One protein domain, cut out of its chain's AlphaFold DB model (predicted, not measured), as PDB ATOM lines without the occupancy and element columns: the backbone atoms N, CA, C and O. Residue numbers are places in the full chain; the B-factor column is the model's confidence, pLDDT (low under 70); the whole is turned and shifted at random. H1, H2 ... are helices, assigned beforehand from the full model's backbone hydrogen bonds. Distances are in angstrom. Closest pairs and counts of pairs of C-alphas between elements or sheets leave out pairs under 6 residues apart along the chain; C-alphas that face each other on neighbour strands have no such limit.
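AT A GLANCE: This is residues 855 to 994 of the 994 residues of an uncharacterized protein of Aphanomyces astaci (UniProt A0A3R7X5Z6). A long helix, H2, runs through the middle, and H4 and H6 pack on different stretches of it, nearly at right angles. Loops lie toward both ends of the longest axis: residues 855 to 859 and 883 to 890 toward one, 955 to 962 toward the other, while residues 860 to 868 lead from the first of these ends inward to H1. The printed part, 140 residues with six named helices, H1 to H6, and no named strand, is all helix and compact, with a radius of gyration of the C-alphas of 15.4 A and spans of 49 by 38 by 25 A.

HOW THE PARTS SIT: H2, residues 899 to 921, touches H4, residues 936 to 950, with residues 915 to 919 alone, about perpendicular at 90 degrees; the closest C-alphas, of Ala 919 and Ser 946, are 5.3 A apart. With residues 904 to 911 alone it touches H6, residues 978 to 993, at 72 degrees, only just about perpendicular; the closest C-alphas, of Val 911 and Tyr 982, are 6.1 A apart. H4 and H6 are apart. The hub is H1, residues 869 to 878, touching H2, H3, residues 928 to 933, H5, residues 970 to 975, and H6, the last only at their ends; with H2, H3 and H6 it only just touches, with 3 pairs of C-alphas within 8 A each. In H1, H4 and H6 every O i to N i+4 pair is within hydrogen-bond range; in H2 18 of 19, in H3 and H5 1 of 2 each.

IN THESE COORDINATES: H2 is 33.0 A long, H6 22.4 A and H4 20.8 A. C-alpha 869 is at (25.930, 16.029, -1.938), C-alpha 993 at (20.329, 5.032, -24.055).

THE WHOLE: The C-alphas farthest apart, of Lys 855 and Asp 957, are 50.5 A apart. The printed part has no cut; the links H1 to H2 and H4 to H5 are long. No printed residue is under 70 in pLDDT.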
ATOM      1  N   LYS A 855      14.591  42.316  -9.643       97.19
ATOM      2  CA  LYS A 855      14.575  41.666  -8.331       97.19
ATOM      3  C   LYS A 855      14.672  40.153  -8.506       97.19
ATOM      4  O   LYS A 855      13.744  39.539  -9.032       97.19
ATOM      5  N   ARG A 856      15.796  39.558  -8.094       97.38
ATOM      6  CA  ARG A 856      16.120  38.131  -8.291       97.38
ATOM      7  C   ARG A 856      16.493  37.447  -6.972       97.38
ATOM      8  O   ARG A 856      16.844  38.105  -6.001       97.38
ATOM      9  N   ARG A 857      16.407  36.117  -6.909       97.31
ATOM     10  CA  ARG A 857      16.493  35.328  -5.659       97.31
ATOM     11  C   ARG A 857      17.906  35.094  -5.103       97.31
ATOM     12  O   ARG A 857      18.043  34.459  -4.058       97.31
ATOM     13  N   ALA A 858      18.940  35.579  -5.783       97.69
ATOM     14  CA  ALA A 858      20.325  35.584  -5.315       97.69
ATOM     15  C   ALA A 858      21.033  36.887  -5.750       97.69
ATOM     16  O   ALA A 858      20.580  37.516  -6.712       97.69
ATOM     17  N   PRO A 859      22.124  37.309  -5.080       97.44
ATOM     18  CA  PRO A 859      22.939  38.454  -5.493       97.44
ATOM     19  C   PRO A 859      23.508  38.316  -6.913       97.44
ATOM     20  O   PRO A 859      23.848  37.217  -7.348       97.44
ATOM     21  N   GLU A 860      23.702  39.437  -7.615       97.50
ATOM     22  CA  GLU A 860      24.224  39.446  -8.993       97.50
ATOM     23  C   GLU A 860      25.626  38.824  -9.122       97.50
ATOM     24  O   GLU A 860      25.949  38.204 -10.134       97.50
ATOM     25  N   ASN A 861      26.453  38.932  -8.082       96.88
ATOM     26  CA  ASN A 861      27.793  38.344  -8.022       96.88
ATOM     27  C   ASN A 861      27.831  36.928  -7.408       96.88
ATOM     28  O   ASN A 861      28.924  36.397  -7.193       96.88
ATOM     29  N   TRP A 862      26.680  36.317  -7.101       97.56
ATOM     30  CA  TRP A 862      26.643  35.006  -6.456       97.56
ATOM     31  C   TRP A 862      27.116  33.881  -7.383       97.56
ATOM     32  O   TRP A 862      26.749  33.810  -8.557       97.56
ATOM     33  N   GLN A 863      27.892  32.959  -6.814       97.94
ATOM     34  CA  GLN A 863      28.357  31.751  -7.487       97.94
ATOM     35  C   GLN A 863      27.799  30.511  -6.793       97.94
ATOM     36  O   GLN A 863      27.814  30.415  -5.566       97.94
ATOM     37  N   CYS A 864      27.331  29.537  -7.575       97.94
ATOM     38  CA  CYS A 864      26.756  28.313  -7.024       97.94
ATOM     39  C   CYS A 864      27.865  27.475  -6.356       97.94
ATOM     40  O   CYS A 864      28.798  27.055  -7.048       97.94
ATOM     41  N   PRO A 865      27.800  27.206  -5.036       97.81
ATOM     42  CA  PRO A 865      28.900  26.581  -4.314       97.81
ATOM     43  C   PRO A 865      29.070  25.120  -4.736       97.81
ATOM     44  O   PRO A 865      28.269  24.244  -4.387       97.81
ATOM     45  N   ALA A 866      30.155  24.840  -5.460       97.75
ATOM     46  CA  ALA A 866      30.626  23.480  -5.681       97.75
ATOM     47  C   ALA A 866      30.888  22.834  -4.310       97.75
ATOM     48  O   ALA A 866      31.731  23.298  -3.549       97.75
ATOM     49  N   SER A 867      30.124  21.797  -3.971       97.94
ATOM     50  CA  SER A 867      30.062  21.253  -2.611       97.94
ATOM     51  C   SER A 867      29.681  19.766  -2.609       97.94
ATOM     52  O   SER A 867      29.376  19.185  -3.657       97.94
ATOM     53  N   THR A 868      29.723  19.124  -1.436       98.12
ATOM     54  CA  THR A 868      29.304  17.720  -1.278       98.12
ATOM     55  C   THR A 868      27.805  17.551  -1.536       98.12
ATOM     56  O   THR A 868      27.025  18.502  -1.420       98.12
ATOM     57  N   CYS A 869      27.363  16.322  -1.818       97.88
ATOM     58  CA  CYS A 869      25.930  16.029  -1.938       97.88
ATOM     59  C   CYS A 869      25.151  16.361  -0.652       97.88
ATOM     60  O   CYS A 869      24.023  16.842  -0.729       97.88
ATOM     61  N   LYS A 870      25.767  16.154   0.522       97.50
ATOM     62  CA  LYS A 870      25.152  16.400   1.834       97.50
ATOM     63  C   LYS A 870      24.986  17.895   2.120       97.50
ATOM     64  O   LYS A 870      23.927  18.318   2.570       97.50
ATOM     65  N   THR A 871      25.991  18.708   1.781       97.81
ATOM     66  CA  THR A 871      25.917  20.177   1.878       97.81
ATOM     67  C   THR A 871      24.875  20.743   0.911       97.81
ATOM     68  O   THR A 871      24.040  21.554   1.302       97.81
ATOM     69  N   MET A 872      24.877  20.274  -0.342       98.06
ATOM     70  CA  MET A 872      23.943  20.747  -1.365       98.06
ATOM     71  C   MET A 872      22.486  20.369  -1.050       98.06
ATOM     72  O   MET A 872      21.594  21.157  -1.346       98.06
ATOM     73  N   TRP A 873      22.228  19.237  -0.380       98.38
ATOM     74  CA  TRP A 873      20.894  18.896   0.142       98.38
ATOM     75  C   TRP A 873      20.393  19.910   1.182       98.38
ATOM     76  O   TRP A 873      19.245  20.350   1.105       98.38
ATOM     77  N   CYS A 874      21.256  20.354   2.105       98.19
ATOM     78  CA  CYS A 874      20.916  21.425   3.046       98.19
ATOM     79  C   CYS A 874      20.541  22.720   2.307       98.19
ATOM     80  O   CYS A 874      19.460  23.261   2.544       98.19
ATOM     81  N   TYR A 875      21.374  23.169   1.361       98.31
ATOM     82  CA  TYR A 875      21.086  24.364   0.560       98.31
ATOM     83  C   TYR A 875      19.808  24.226  -0.290       98.31
ATOM     84  O   TYR A 875      19.055  25.189  -0.442       98.31
ATOM     85  N   TRP A 876      19.507  23.025  -0.798       98.44
ATOM     86  CA  TRP A 876      18.325  22.755  -1.624       98.44
ATOM     87  C   TRP A 876      17.004  23.059  -0.914       98.44
ATOM     88  O   TRP A 876      16.094  23.626  -1.523       98.44
ATOM     89  N   PHE A 877      16.920  22.709   0.372       98.25
ATOM     90  CA  PHE A 877      15.706  22.814   1.185       98.25
ATOM     91  C   PHE A 877      15.681  23.999   2.150       98.25
ATOM     92  O   PHE A 877      14.597  24.500   2.438       98.25
ATOM     93  N   ARG A 878      16.842  24.440   2.651       97.56
ATOM     94  CA  ARG A 878      16.956  25.472   3.699       97.56
ATOM     95  C   ARG A 878      17.678  26.743   3.241       97.56
ATOM     96  O   ARG A 878      17.651  27.731   3.965       97.56
ATOM     97  N   GLY A 879      18.251  26.737   2.038       97.44
ATOM     98  CA  GLY A 879      18.992  27.871   1.487       97.44
ATOM     99  C   GLY A 879      20.387  28.021   2.087       97.44
ATOM    100  O   GLY A 879      20.837  27.187   2.876       97.44
ATOM    101  N   ASP A 880      21.071  29.090   1.698       97.19
ATOM    102  CA  ASP A 880      22.365  29.487   2.245       97.19
ATOM    103  C   ASP A 880      22.185  30.719   3.138       97.19
ATOM    104  O   ASP A 880      22.109  31.858   2.670       97.19
ATOM    105  N   ALA A 881      22.132  30.472   4.447       95.75
ATOM    106  CA  ALA A 881      21.957  31.505   5.462       95.75
ATOM    107  C   ALA A 881      23.141  32.488   5.566       95.75
ATOM    108  O   ALA A 881      22.959  33.576   6.107       95.75
ATOM    109  N   VAL A 882      24.333  32.146   5.055       95.44
ATOM    110  CA  VAL A 882      25.501  33.048   5.074       95.44
ATOM    111  C   VAL A 882      25.347  34.130   4.007       95.44
ATOM    112  O   VAL A 882      25.572  35.305   4.283       95.44
ATOM    113  N   ASN A 883      24.899  33.738   2.811       95.44
ATOM    114  CA  ASN A 883      24.625  34.654   1.700       95.44
ATOM    115  C   ASN A 883      23.178  35.193   1.687       95.44
ATOM    116  O   ASN A 883      22.821  35.957   0.794       95.44
ATOM    117  N   GLN A 884      22.351  34.815   2.672       96.00
ATOM    118  CA  GLN A 884      20.919  35.151   2.784       96.00
ATOM    119  C   GLN A 884      20.067  34.678   1.586       96.00
ATOM    120  O   GLN A 884      19.037  35.264   1.258       96.00
ATOM    121  N   ILE A 885      20.485  33.594   0.929       97.06
ATOM    122  CA  ILE A 885      19.826  33.048  -0.262       97.06
ATOM    123  C   ILE A 885      18.822  31.977   0.161       97.06
ATOM    124  O   ILE A 885      19.154  31.065   0.918       97.06
ATOM    125  N   GLY A 886      17.593  32.068  -0.352       96.50
ATOM    126  CA  GLY A 886      16.532  31.100  -0.067       96.50
ATOM    127  C   GLY A 886      16.816  29.682  -0.601       96.50
ATOM    128  O   GLY A 886      17.801  29.461  -1.304       96.50
ATOM    129  N   PRO A 887      15.952  28.692  -0.301       97.69
ATOM    130  CA  PRO A 887      16.138  27.300  -0.717       97.69
ATOM    131  C   PRO A 887      16.428  27.144  -2.216       97.69
ATOM    132  O   PRO A 887      15.615  27.552  -3.050       97.69
ATOM    133  N   PHE A 888      17.564  26.523  -2.566       98.06
ATOM    134  CA  PHE A 888      18.070  26.502  -3.950       98.06
ATOM    135  C   PHE A 888      17.103  25.823  -4.935       98.06
ATOM    136  O   PHE A 888      17.152  26.112  -6.131       98.06
ATOM    137  N   ARG A 889      16.156  25.001  -4.450       97.94
ATOM    138  CA  ARG A 889      15.051  24.462  -5.263       97.94
ATOM    139  C   ARG A 889      14.262  25.545  -6.014       97.94
ATOM    140  O   ARG A 889      13.812  25.283  -7.132       97.94
ATOM    141  N   PHE A 890      14.157  26.749  -5.442       97.44
ATOM    142  CA  PHE A 890      13.456  27.908  -6.004       97.44
ATOM    143  C   PHE A 890      14.320  28.813  -6.900       97.44
ATOM    144  O   PHE A 890      13.773  29.726  -7.513       97.44
ATOM    145  N   LEU A 891      15.637  28.587  -6.992       97.69
ATOM    146  CA  LEU A 891      16.514  29.353  -7.885       97.69
ATOM    147  C   LEU A 891      16.347  28.876  -9.333       97.69
ATOM    148  O   LEU A 891      16.493  27.687  -9.638       97.69
ATOM    149  N   THR A 892      16.050  29.810 -10.229       97.19
ATOM    150  CA  THR A 892      15.991  29.586 -11.676       97.19
ATOM    151  C   THR A 892      17.327  29.925 -12.337       97.19
ATOM    152  O   THR A 892      18.215  30.519 -11.730       97.19
ATOM    153  N   SER A 893      17.467  29.611 -13.627       97.19
ATOM    154  CA  SER A 893      18.603  30.075 -14.431       97.19
ATOM    155  C   SER A 893      18.626  31.597 -14.647       97.19
ATOM    156  O   SER A 893      19.656  32.124 -15.057       97.19
ATOM    157  N   VAL A 894      17.533  32.315 -14.360       97.50
ATOM    158  CA  VAL A 894      17.493  33.788 -14.383       97.50
ATOM    159  C   VAL A 894      18.058  34.370 -13.083       97.50
ATOM    160  O   VAL A 894      18.684  35.424 -13.116       97.50
ATOM    161  N   ASP A 895      17.933  33.666 -11.955       97.94
ATOM    162  CA  ASP A 895      18.443  34.111 -10.648       97.94
ATOM    163  C   ASP A 895      19.975  34.002 -10.501       97.94
ATOM    164  O   ASP A 895      20.508  34.278  -9.431       97.94
ATOM    165  N   VAL A 896      20.699  33.584 -11.547       97.88
ATOM    166  CA  VAL A 896      22.148  33.327 -11.510       97.88
ATOM    167  C   VAL A 896      22.817  33.924 -12.746       97.88
ATOM    168  O   VAL A 896      22.437  33.597 -13.871       97.88
ATOM    169  N   SER A 897      23.814  34.791 -12.555       96.88
ATOM    170  CA  SER A 897      24.468  35.578 -13.617       96.88
ATOM    171  C   SER A 897      25.523  34.782 -14.401       96.88
ATOM    172  O   SER A 897      25.546  34.819 -15.638       96.88
ATOM    173  N   ASP A 898      26.349  34.007 -13.699       97.31
ATOM    174  CA  ASP A 898      27.452  33.216 -14.248       97.31
ATOM    175  C   ASP A 898      26.988  31.909 -14.928       97.31
ATOM    176  O   ASP A 898      26.107  31.182 -14.461       97.31
ATOM    177  N   VAL A 899      27.630  31.587 -16.056       97.31
ATOM    178  CA  VAL A 899      27.390  30.374 -16.855       97.31
ATOM    179  C   VAL A 899      27.787  29.108 -16.090       97.31
ATOM    180  O   VAL A 899      27.072  28.103 -16.160       97.31
ATOM    181  N   ASN A 900      28.897  29.144 -15.348       97.50
ATOM    182  CA  ASN A 900      29.373  27.984 -14.595       97.50
ATOM    183  C   ASN A 900      28.432  27.691 -13.424       97.50
ATOM    184  O   ASN A 900      28.047  26.545 -13.218       97.50
ATOM    185  N   SER A 901      27.986  28.734 -12.731       97.62
ATOM    186  CA  SER A 901      27.049  28.676 -11.612       97.62
ATOM    187  C   SER A 901      25.657  28.205 -12.028       97.62
ATOM    188  O   SER A 901      25.089  27.367 -11.333       97.62
ATOM    189  N   ARG A 902      25.141  28.627 -13.196       97.88
ATOM    190  CA  ARG A 902      23.943  28.008 -13.803       97.88
ATOM    191  C   ARG A 902      24.152  26.513 -14.055       97.88
ATOM    192  O   ARG A 902      23.370  25.695 -13.585       97.88
ATOM    193  N   THR A 903      25.257  26.151 -14.709       97.81
ATOM    194  CA  THR A 903      25.594  24.746 -15.013       97.81
ATOM    195  C   THR A 903      25.732  23.897 -13.741       97.81
ATOM    196  O   THR A 903      25.324  22.736 -13.717       97.81
ATOM    197  N   LEU A 904      26.296  24.458 -12.672       97.81
ATOM    198  CA  LEU A 904      26.415  23.830 -11.357       97.81
ATOM    199  C   LEU A 904      25.047  23.672 -10.679       97.81
ATOM    200  O   LEU A 904      24.743  22.581 -10.199       97.81
ATOM    201  N   LEU A 905      24.186  24.690 -10.726       98.00
ATOM    202  CA  LEU A 905      22.819  24.608 -10.210       98.00
ATOM    203  C   LEU A 905      21.996  23.532 -10.943       98.00
ATOM    204  O   LEU A 905      21.329  22.737 -10.285       98.00
ATOM    205  N   ASP A 906      22.103  23.436 -12.272       98.12
ATOM    206  CA  ASP A 906      21.420  22.416 -13.082       98.12
ATOM    207  C   ASP A 906      21.919  20.990 -12.775       98.12
ATOM    208  O   ASP A 906      21.120  20.058 -12.626       98.12
ATOM    209  N   ARG A 907      23.240  20.806 -12.608       98.25
ATOM    210  CA  ARG A 907      23.820  19.531 -12.141       98.25
ATOM    211  C   ARG A 907      23.318  19.169 -10.741       98.25
ATOM    212  O   ARG A 907      22.980  18.011 -10.498       98.25
ATOM    213  N   GLY A 908      23.259  20.148  -9.836       98.00
ATOM    214  CA  GLY A 908      22.745  19.988  -8.477       98.00
ATOM    215  C   GLY A 908      21.276  19.571  -8.470       98.00
ATOM    216  O   GLY A 908      20.939  18.553  -7.867       98.00
ATOM    217  N   ARG A 909      20.433  20.287  -9.224       98.25
ATOM    218  CA  ARG A 909      19.006  20.001  -9.432       98.25
ATOM    219  C   ARG A 909      18.786  18.551  -9.864       98.25
ATOM    220  O   ARG A 909      18.068  17.818  -9.196       98.25
ATOM    221  N   ALA A 910      19.501  18.087 -10.889       98.12
ATOM    222  CA  ALA A 910      19.374  16.716 -11.388       98.12
ATOM    223  C   ALA A 910      19.767  15.618 -10.369       98.12
ATOM    224  O   ALA A 910      19.199  14.522 -10.411       98.12
ATOM    225  N   VAL A 911      20.709  15.889  -9.454       98.12
ATOM    226  CA  VAL A 911      21.051  14.977  -8.342       98.12
ATOM    227  C   VAL A 911      19.980  15.038  -7.250       98.12
ATOM    228  O   VAL A 911      19.465  13.995  -6.843       98.12
ATOM    229  N   MET A 912      19.600  16.242  -6.811       98.50
ATOM    230  CA  MET A 912      18.615  16.449  -5.743       98.50
ATOM    231  C   MET A 912      17.241  15.891  -6.120       98.50
ATOM    232  O   MET A 912      16.678  15.111  -5.357       98.50
ATOM    233  N   ASP A 913      16.750  16.162  -7.330       98.31
ATOM    234  CA  ASP A 913      15.485  15.623  -7.843       98.31
ATOM    235  C   ASP A 913      15.490  14.084  -7.891       98.31
ATOM    236  O   ASP A 913      14.437  13.448  -7.836       98.31
ATOM    237  N   HIS A 914      16.659  13.444  -8.018       98.00
ATOM    238  CA  HIS A 914      16.787  11.982  -7.980       98.00
ATOM    239  C   HIS A 914      16.807  11.435  -6.543       98.00
ATOM    240  O   HIS A 914      16.160  10.422  -6.283       98.00
ATOM    241  N   LEU A 915      17.462  12.124  -5.601       98.19
ATOM    242  CA  LEU A 915      17.409  11.795  -4.167       98.19
ATOM    243  C   LEU A 915      15.996  11.988  -3.588       98.19
ATOM    244  O   LEU A 915      15.502  11.109  -2.890       98.19
ATOM    245  N   ILE A 916      15.305  13.071  -3.957       98.50
ATOM    246  CA  ILE A 916      13.910  13.361  -3.584       98.50
ATOM    247  C   ILE A 916      12.967  12.255  -4.067       98.50
ATOM    248  O   ILE A 916      12.162  11.739  -3.292       98.50
ATOM    249  N   ARG A 917      13.092  11.837  -5.335       98.25
ATOM    250  CA  ARG A 917      12.307  10.712  -5.871       98.25
ATOM    251  C   ARG A 917      12.565   9.414  -5.110       98.25
ATOM    252  O   ARG A 917      11.624   8.659  -4.895       98.25
ATOM    253  N   ILE A 918      13.803   9.165  -4.675       98.12
ATOM    254  CA  ILE A 918      14.137   7.993  -3.855       98.12
ATOM    255  C   ILE A 918      13.543   8.107  -2.449       98.12
ATOM    256  O   ILE A 918      13.017   7.107  -1.967       98.12
ATOM    257  N   ALA A 919      13.563   9.287  -1.820       98.25
ATOM    258  CA  ALA A 919      12.953   9.525  -0.511       98.25
ATOM    259  C   ALA A 919      11.446   9.219  -0.525       98.25
ATOM    260  O   ALA A 919      10.971   8.398   0.264       98.25
ATOM    261  N   ILE A 920      10.718   9.804  -1.482       98.50
ATOM    262  CA  ILE A 920       9.261   9.656  -1.616       98.50
ATOM    263  C   ILE A 920       8.891   8.222  -2.030       98.50
ATOM    264  O   ILE A 920       8.069   7.586  -1.375       98.50
ATOM    265  N   ALA A 921       9.551   7.646  -3.045       98.00
ATOM    266  CA  ALA A 921       9.302   6.256  -3.455       98.00
ATOM    267  C   ALA A 921       9.680   5.223  -2.372       98.00
ATOM    268  O   ALA A 921       9.189   4.097  -2.390       98.00
ATOM    269  N   SER A 922      10.539   5.606  -1.425       97.75
ATOM    270  CA  SER A 922      10.902   4.807  -0.253       97.75
ATOM    271  C   SER A 922       9.983   4.985   0.952       97.75
ATOM    272  O   SER A 922      10.237   4.330   1.960       97.75
ATOM    273  N   GLN A 923       8.996   5.885   0.885       97.69
ATOM    274  CA  GLN A 923       8.171   6.303   2.026       97.69
ATOM    275  C   GLN A 923       9.002   6.871   3.202       97.69
ATOM    276  O   GLN A 923       8.578   6.822   4.350       97.69
ATOM    277  N   LEU A 924      10.187   7.433   2.915       98.12
ATOM    278  CA  LEU A 924      11.007   8.161   3.898       98.12
ATOM    279  C   LEU A 924      10.468   9.576   4.159       98.12
ATOM    280  O   LEU A 924      10.792  10.180   5.173       98.12
ATOM    281  N   ALA A 925       9.656  10.094   3.237       98.25
ATOM    282  CA  ALA A 925       8.893  11.324   3.375       98.25
ATOM    283  C   ALA A 925       7.604  11.221   2.547       98.25
ATOM    284  O   ALA A 925       7.599  10.586   1.490       98.25
ATOM    285  N   VAL A 926       6.524  11.858   3.011       98.25
ATOM    286  CA  VAL A 926       5.213  11.828   2.335       98.25
ATOM    287  C   VAL A 926       5.191  12.717   1.083       98.25
ATOM    288  O   VAL A 926       4.627  12.331   0.062       98.25
ATOM    289  N   SER A 927       5.827  13.890   1.142       98.25
ATOM    290  CA  SER A 927       5.899  14.853   0.035       98.25
ATOM    291  C   SER A 927       7.222  15.635   0.034       98.25
ATOM    292  O   SER A 927       8.067  15.449   0.911       98.25
ATOM    293  N   LEU A 928       7.411  16.517  -0.954       97.75
ATOM    294  CA  LEU A 928       8.566  17.420  -1.042       97.75
ATOM    295  C   LEU A 928       8.548  18.493   0.066       97.75
ATOM    296  O   LEU A 928       9.594  18.911   0.562       97.75
ATOM    297  N   GLU A 929       7.353  18.934   0.437       97.62
ATOM    298  CA  GLU A 929       7.066  19.966   1.434       97.62
ATOM    299  C   GLU A 929       7.424  19.435   2.824       97.62
ATOM    300  O   GLU A 929       8.216  20.060   3.531       97.62
ATOM    301  N   HIS A 930       6.993  18.205   3.123       98.12
ATOM    302  CA  HIS A 930       7.329  17.482   4.347       98.12
ATOM    303  C   HIS A 930       8.850  17.387   4.582       98.12
ATOM    304  O   HIS A 930       9.310  17.618   5.696       98.12
ATOM    305  N   ILE A 931       9.658  17.141   3.538       98.31
ATOM    306  CA  ILE A 931      11.133  17.118   3.663       98.31
ATOM    307  C   ILE A 931      11.680  18.482   4.123       98.31
ATOM    308  O   ILE A 931      12.624  18.527   4.907       98.31
ATOM    309  N   SER A 932      11.102  19.602   3.675       97.69
ATOM    310  CA  SER A 932      11.500  20.938   4.162       97.69
ATOM    311  C   SER A 932      11.107  21.199   5.621       97.69
ATOM    312  O   SER A 932      11.806  21.951   6.298       97.69
ATOM    313  N   GLU A 933      10.013  20.599   6.089       97.56
ATOM    314  CA  GLU A 933       9.420  20.824   7.416       97.56
ATOM    315  C   GLU A 933       9.990  19.899   8.507       97.56
ATOM    316  O   GLU A 933       9.899  20.216   9.692       97.56
ATOM    317  N   MET A 934      10.618  18.782   8.119       98.25
ATOM    318  CA  MET A 934      11.232  17.804   9.023       98.25
ATOM    319  C   MET A 934      12.238  18.402  10.019       98.25
ATOM    320  O   MET A 934      13.035  19.298   9.697       98.25
ATOM    321  N   ALA A 935      12.283  17.809  11.219       97.94
ATOM    322  CA  ALA A 935      13.265  18.158  12.238       97.94
ATOM    323  C   ALA A 935      14.702  17.965  11.702       97.94
ATOM    324  O   ALA A 935      14.937  17.079  10.879       97.94
ATOM    325  N   PRO A 936      15.706  18.755  12.141       97.38
ATOM    326  CA  PRO A 936      17.066  18.681  11.592       97.38
ATOM    327  C   PRO A 936      17.705  17.281  11.626       97.38
ATOM    328  O   PRO A 936      18.462  16.942  10.724       97.38
ATOM    329  N   SER A 937      17.384  16.465  12.631       97.88
ATOM    330  CA  SER A 937      17.802  15.062  12.740       97.88
ATOM    331  C   SER A 937      17.177  14.180  11.654       97.88
ATOM    332  O   SER A 937      17.888  13.483  10.932       97.88
ATOM    333  N   GLU A 938      15.854  14.239  11.513       98.06
ATOM    334  CA  GLU A 938      15.068  13.465  10.545       98.06
ATOM    335  C   GLU A 938      15.413  13.858   9.107       98.06
ATOM    336  O   GLU A 938      15.664  12.995   8.271       98.06
ATOM    337  N   PHE A 939      15.535  15.159   8.844       98.19
ATOM    338  CA  PHE A 939      15.938  15.726   7.558       98.19
ATOM    339  C   PHE A 939      17.277  15.160   7.053       98.19
ATOM    340  O   PHE A 939      17.403  14.816   5.873       98.19
ATOM    341  N   MET A 940      18.271  15.013   7.940       98.06
ATOM    342  CA  MET A 940      19.552  14.396   7.582       98.06
ATOM    343  C   MET A 940      19.468  12.865   7.506       98.06
ATOM    344  O   MET A 940      20.120  12.276   6.647       98.06
ATOM    345  N   ALA A 941      18.637  12.215   8.329       97.88
ATOM    346  CA  ALA A 941      18.398  10.774   8.237       97.88
ATOM    347  C   ALA A 941      17.713  10.383   6.911       97.88
ATOM    348  O   ALA A 941      18.095   9.389   6.293       97.88
ATOM    349  N   VAL A 942      16.761  11.187   6.423       98.31
ATOM    350  CA  VAL A 942      16.140  11.014   5.100       98.31
ATOM    351  C   VAL A 942      17.165  11.199   3.986       98.31
ATOM    352  O   VAL A 942      17.154  10.399   3.049       98.31
ATOM    353  N   PHE A 943      18.081  12.174   4.089       98.00
ATOM    354  CA  PHE A 943      19.206  12.277   3.154       98.00
ATOM    355  C   PHE A 943      20.055  11.000   3.169       98.00
ATOM    356  O   PHE A 943      20.205  10.377   2.123       98.00
ATOM    357  N   ASP A 944      20.565  10.582   4.331       96.88
ATOM    358  CA  ASP A 944      21.507   9.462   4.434       96.88
ATOM    359  C   ASP A 944      20.884   8.138   3.954       96.88
ATOM    360  O   ASP A 944      21.493   7.415   3.162       96.88
ATOM    361  N   LEU A 945      19.626   7.860   4.320       97.06
ATOM    362  CA  LEU A 945      18.886   6.682   3.849       97.06
ATOM    363  C   LEU A 945      18.553   6.745   2.348       97.06
ATOM    364  O   LEU A 945      18.573   5.715   1.666       97.06
ATOM    365  N   SER A 946      18.262   7.933   1.809       97.62
ATOM    366  CA  SER A 946      18.028   8.113   0.369       97.62
ATOM    367  C   SER A 946      19.324   8.032  -0.435       97.62
ATOM    368  O   SER A 946      19.303   7.557  -1.569       97.62
ATOM    369  N   PHE A 947      20.452   8.440   0.149       97.06
ATOM    370  CA  PHE A 947      21.778   8.376  -0.458       97.06
ATOM    371  C   PHE A 947      22.315   6.937  -0.483       97.06
ATOM    372  O   PHE A 947      22.732   6.459  -1.536       97.06
ATOM    373  N   ASP A 948      22.185   6.186   0.615       96.06
ATOM    374  CA  ASP A 948      22.507   4.753   0.656       96.06
ATOM    375  C   ASP A 948      21.695   3.956  -0.388       96.06
ATOM    376  O   ASP A 948      22.252   3.161  -1.154       96.06
ATOM    377  N   LYS A 949      20.386   4.228  -0.497       96.19
ATOM    378  CA  LYS A 949      19.527   3.648  -1.545       96.19
ATOM    379  C   LYS A 949      19.902   4.126  -2.948       96.19
ATOM    380  O   LYS A 949      19.868   3.337  -3.890       96.19
ATOM    381  N   PHE A 950      20.297   5.387  -3.106       96.50
ATOM    382  CA  PHE A 950      20.771   5.940  -4.374       96.50
ATOM    383  C   PHE A 950      22.022   5.231  -4.894       96.50
ATOM    384  O   PHE A 950      22.074   4.938  -6.089       96.50
ATOM    385  N   LEU A 951      22.979   4.909  -4.023       95.75
ATOM    386  CA  LEU A 951      24.190   4.162  -4.373       95.75
ATOM    387  C   LEU A 951      23.948   2.649  -4.553       95.75
ATOM    388  O   LEU A 951      24.855   1.920  -4.956       95.75
ATOM    389  N   GLY A 952      22.737   2.157  -4.261       95.44
ATOM    390  CA  GLY A 952      22.424   0.729  -4.280       95.44
ATOM    391  C   GLY A 952      23.189  -0.048  -3.207       95.44
ATOM    392  O   GLY A 952      23.696  -1.133  -3.485       95.44
ATOM    393  N   LYS A 953      23.343   0.518  -2.006       94.75
ATOM    394  CA  LYS A 953      24.031  -0.123  -0.878       94.75
ATOM    395  C   LYS A 953      23.160  -1.244  -0.304       94.75
ATOM    396  O   LYS A 953      22.237  -0.997   0.472       94.75
ATOM    397  N   THR A 954      23.424  -2.479  -0.722       84.31
ATOM    398  CA  THR A 954      22.541  -3.621  -0.441       84.31
ATOM    399  C   THR A 954      23.072  -4.445   0.729       84.31
ATOM    400  O   THR A 954      23.885  -5.347   0.550       84.31
ATOM    401  N   GLY A 955      22.572  -4.158   1.933       83.12
ATOM    402  CA  GLY A 955      22.864  -4.927   3.147       83.12
ATOM    403  C   GLY A 955      24.057  -4.422   3.967       83.12
ATOM    404  O   GLY A 955      24.617  -3.354   3.711       83.12
ATOM    405  N   ALA A 956      24.420  -5.194   4.996       82.81
ATOM    406  CA  ALA A 956      25.433  -4.824   5.991       82.81
ATOM    407  C   ALA A 956      26.859  -4.705   5.417       82.81
ATOM    408  O   ALA A 956      27.684  -3.988   5.977       82.81
ATOM    409  N   ASP A 957      27.128  -5.361   4.287       82.94
ATOM    410  CA  ASP A 957      28.454  -5.436   3.661       82.94
ATOM    411  C   ASP A 957      28.913  -4.102   3.035       82.94
ATOM    412  O   ASP A 957      30.066  -3.966   2.627       82.94
ATOM    413  N   GLY A 958      28.015  -3.112   2.928       86.94
ATOM    414  CA  GLY A 958      28.322  -1.766   2.429       86.94
ATOM    415  C   GLY A 958      28.679  -1.690   0.938       86.94
ATOM    416  O   GLY A 958      29.121  -0.641   0.465       86.94
ATOM    417  N   THR A 959      28.498  -2.782   0.193       89.38
ATOM    418  CA  THR A 959      28.814  -2.885  -1.233       89.38
ATOM    419  C   THR A 959      27.828  -2.081  -2.081       89.38
ATOM    420  O   THR A 959      26.608  -2.189  -1.934       89.38
ATOM    421  N   LEU A 960      28.359  -1.253  -2.984       94.06
ATOM    422  CA  LEU A 960      27.556  -0.432  -3.888       94.06
ATOM    423  C   LEU A 960      27.193  -1.249  -5.131       94.06
ATOM    424  O   LEU A 960      28.050  -1.540  -5.963       94.06
ATOM    425  N   THR A 961      25.922  -1.636  -5.246       93.25
ATOM    426  CA  THR A 961      25.423  -2.477  -6.351       93.25
ATOM    427  C   THR A 961      25.019  -1.686  -7.597       93.25
ATOM    428  O   THR A 961      24.688  -2.285  -8.618       93.25
ATOM    429  N   ARG A 962      25.036  -0.346  -7.546       93.25
ATOM    430  CA  ARG A 962      24.642   0.497  -8.678       93.25
ATOM    431  C   ARG A 962      25.773   0.691  -9.686       93.25
ATOM    432  O   ARG A 962      26.864   1.133  -9.328       93.25
ATOM    433  N   ASP A 963      25.440   0.473 -10.960       92.75
ATOM    434  CA  ASP A 963      26.315   0.722 -12.109       92.75
ATOM    435  C   ASP A 963      27.036   2.084 -12.011       92.75
ATOM    436  O   ASP A 963      26.411   3.125 -11.777       92.75
ATOM    437  N   GLY A 964      28.356   2.075 -12.203       94.00
ATOM    438  CA  GLY A 964      29.229   3.249 -12.146       94.00
ATOM    439  C   GLY A 964      29.740   3.636 -10.750       94.00
ATOM    440  O   GLY A 964      30.717   4.386 -10.672       94.00
ATOM    441  N   PHE A 965      29.140   3.127  -9.667       94.56
ATOM    442  CA  PHE A 965      29.573   3.383  -8.283       94.56
ATOM    443  C   PHE A 965      30.358   2.216  -7.658       94.56
ATOM    444  O   PHE A 965      30.931   2.374  -6.583       94.56
ATOM    445  N   GLU A 966      30.468   1.076  -8.341       93.31
ATOM    446  CA  GLU A 966      31.029  -0.195  -7.839       93.31
ATOM    447  C   GLU A 966      32.515  -0.099  -7.436       93.31
ATOM    448  O   GLU A 966      33.049  -0.960  -6.737       93.31
ATOM    449  N   LYS A 967      33.205   0.944  -7.914       92.19
ATOM    450  CA  LYS A 967      34.629   1.229  -7.658       92.19
ATOM    451  C   LYS A 967      34.862   2.201  -6.500       92.19
ATOM    452  O   LYS A 967      36.013   2.439  -6.139       92.19
ATOM    453  N   LEU A 968      33.800   2.793  -5.962       92.81
ATOM    454  CA  LEU A 968      33.848   3.766  -4.878       92.81
ATOM    455  C   LEU A 968      33.302   3.121  -3.596       92.81
ATOM    456  O   LEU A 968      32.474   2.216  -3.636       92.81
ATOM    457  N   ARG A 969      33.779   3.578  -2.437       90.50
ATOM    458  CA  ARG A 969      33.228   3.163  -1.136       90.50
ATOM    459  C   ARG A 969      32.077   4.095  -0.773       90.50
ATOM    460  O   ARG A 969      32.208   5.289  -1.022       90.50
ATOM    461  N   ALA A 970      31.014   3.586  -0.145       89.19
ATOM    462  CA  ALA A 970      29.859   4.393   0.279       89.19
ATOM    463  C   ALA A 970      30.285   5.690   0.998       89.19
ATOM    464  O   ALA A 970      29.907   6.786   0.587       89.19
ATOM    465  N   ASP A 971      31.180   5.554   1.981       90.12
ATOM    466  CA  ASP A 971      31.729   6.660   2.771       90.12
ATOM    467  C   ASP A 971      32.428   7.725   1.913       90.12
ATOM    468  O   ASP A 971      32.372   8.903   2.243       90.12
ATOM    469  N   GLN A 972      33.081   7.330   0.813       92.62
ATOM    470  CA  GLN A 972      33.779   8.253  -0.086       92.62
ATOM    471  C   GLN A 972      32.783   9.077  -0.906       92.62
ATOM    472  O   GLN A 972      32.906  10.297  -0.956       92.62
ATOM    473  N   VAL A 973      31.765   8.435  -1.495       93.69
ATOM    474  CA  VAL A 973      30.810   9.120  -2.387       93.69
ATOM    475  C   VAL A 973      29.982  10.173  -1.640       93.69
ATOM    476  O   VAL A 973      29.549  11.153  -2.237       93.69
ATOM    477  N   MET A 974      29.803  10.021  -0.323       91.62
ATOM    478  CA  MET A 974      29.155  11.028   0.528       91.62
ATOM    479  C   MET A 974      29.954  12.343   0.626       91.62
ATOM    480  O   MET A 974      29.347  13.410   0.729       91.62
ATOM    481  N   TYR A 975      31.291  12.277   0.572       94.06
ATOM    482  CA  TYR A 975      32.174  13.451   0.536       94.06
ATOM    483  C   TYR A 975      32.523  13.901  -0.889       94.06
ATOM    484  O   TYR A 975      33.045  15.000  -1.068       94.06
ATOM    485  N   ASP A 976      32.224  13.093  -1.908       95.94
ATOM    486  CA  ASP A 976      32.418  13.490  -3.297       95.94
ATOM    487  C   ASP A 976      31.449  14.628  -3.686       95.94
ATOM    488  O   ASP A 976      30.281  14.698  -3.280       95.94
ATOM    489  N   MET A 977      31.954  15.544  -4.512       97.69
ATOM    490  CA  MET A 977      31.206  16.711  -4.983       97.69
ATOM    491  C   MET A 977      29.969  16.282  -5.779       97.69
ATOM    492  O   MET A 977      30.053  15.373  -6.612       97.69
ATOM    493  N   TYR A 978      28.838  16.981  -5.628       97.75
ATOM    494  CA  TYR A 978      27.615  16.621  -6.364       97.75
ATOM    495  C   TYR A 978      27.808  16.676  -7.890       97.75
ATOM    496  O   TYR A 978      27.187  15.905  -8.621       97.75
ATOM    497  N   GLY A 979      28.721  17.521  -8.386       97.75
ATOM    498  CA  GLY A 979      29.110  17.562  -9.799       97.75
ATOM    499  C   GLY A 979      29.782  16.272 -10.294       97.75
ATOM    500  O   GLY A 979      29.562  15.885 -11.442       97.75
ATOM    501  N   SER A 980      30.534  15.576  -9.434       97.38
ATOM    502  CA  SER A 980      31.131  14.263  -9.723       97.38
ATOM    503  C   SER A 980      30.069  13.163  -9.731       97.38
ATOM    504  O   SER A 980      30.040  12.336 -10.641       97.38
ATOM    505  N   VAL A 981      29.153  13.190  -8.758       97.50
ATOM    506  CA  VAL A 981      28.021  12.250  -8.672       97.50
ATOM    507  C   VAL A 981      27.083  12.402  -9.875       97.50
ATOM    508  O   VAL A 981      26.702  11.399 -10.483       97.50
ATOM    509  N   TYR A 982      26.800  13.640 -10.295       97.88
ATOM    510  CA  TYR A 982      26.094  13.940 -11.542       97.88
ATOM    511  C   TYR A 982      26.790  13.317 -12.759       97.88
ATOM    512  O   TYR A 982      26.133  12.702 -13.595       97.88
ATOM    513  N   GLU A 983      28.118  13.429 -12.872       97.56
ATOM    514  CA  GLU A 983      28.835  12.849 -14.011       97.56
ATOM    515  C   GLU A 983      28.794  11.318 -14.031       97.56
ATOM    516  O   GLU A 983      28.702  10.740 -15.114       97.56
ATOM    517  N   ILE A 984      28.805  10.650 -12.874       96.44
ATOM    518  CA  ILE A 984      28.594   9.196 -12.799       96.44
ATOM    519  C   ILE A 984      27.169   8.854 -13.271       96.44
ATOM    520  O   ILE A 984      27.005   8.010 -14.154       96.44
ATOM    521  N   MET A 985      26.149   9.570 -12.778       96.38
ATOM    522  CA  MET A 985      24.754   9.403 -13.215       96.38
ATOM    523  C   MET A 985      24.576   9.618 -14.725       96.38
ATOM    524  O   MET A 985      23.924   8.806 -15.381       96.38
ATOM    525  N   ALA A 986      25.157  10.679 -15.288       96.75
ATOM    526  CA  ALA A 986      25.021  11.037 -16.699       96.75
ATOM    527  C   ALA A 986      25.755  10.053 -17.628       96.75
ATOM    528  O   ALA A 986      25.233   9.685 -18.683       96.75
ATOM    529  N   ARG A 987      26.941   9.569 -17.225       96.38
ATOM    530  CA  ARG A 987      27.655   8.494 -17.939       96.38
ATOM    531  C   ARG A 987      26.821   7.214 -17.962       96.38
ATOM    532  O   ARG A 987      26.755   6.562 -19.000       96.38
ATOM    533  N   GLU A 988      26.156   6.884 -16.858       94.81
ATOM    534  CA  GLU A 988      25.341   5.674 -16.771       94.81
ATOM    535  C   GLU A 988      24.001   5.786 -17.511       94.81
ATOM    536  O   GLU A 988      23.587   4.838 -18.173       94.81
ATOM    537  N   GLN A 989      23.357   6.956 -17.498       93.50
ATOM    538  CA  GLN A 989      22.215   7.228 -18.378       93.50
ATOM    539  C   GLN A 989      22.613   7.044 -19.847       93.50
ATOM    540  O   GLN A 989      21.933   6.320 -20.569       93.50
ATOM    541  N   LYS A 990      23.764   7.592 -20.265       95.88
ATOM    542  CA  LYS A 990      24.272   7.442 -21.636       95.88
ATOM    543  C   LYS A 990      24.495   5.974 -22.035       95.88
ATOM    544  O   LYS A 990      24.193   5.628 -23.172       95.88
ATOM    545  N   ARG A 991      24.963   5.121 -21.111       95.06
ATOM    546  CA  ARG A 991      25.126   3.658 -21.299       95.06
ATOM    547  C   ARG A 991      23.811   2.872 -21.346       95.06
ATOM    548  O   ARG A 991      23.822   1.709 -21.732       95.06
ATOM    549  N   LYS A 992      22.698   3.477 -20.923       94.31
ATOM    550  CA  LYS A 992      21.349   2.890 -20.979       94.31
ATOM    551  C   LYS A 992      20.525   3.399 -22.172       94.31
ATOM    552  O   LYS A 992      19.468   2.841 -22.448       94.31
ATOM    553  N   THR A 993      21.000   4.427 -22.883       95.50
ATOM    554  CA  THR A 993      20.329   5.032 -24.055       95.50
ATOM    555  C   THR A 993      20.991   4.740 -25.407       95.50
ATOM    556  O   THR A 993      20.416   5.109 -26.429       95.50
ATOM    557  N   GLY A 994      22.187   4.143 -25.434       87.88
ATOM    558  CA  GLY A 994      22.947   3.851 -26.656       87.88
ATOM    559  C   GLY A 994      23.883   2.666 -26.495       87.88
ATOM    560  O   GLY A 994      24.123   2.007 -27.526       87.88
TER     561      GLY A 994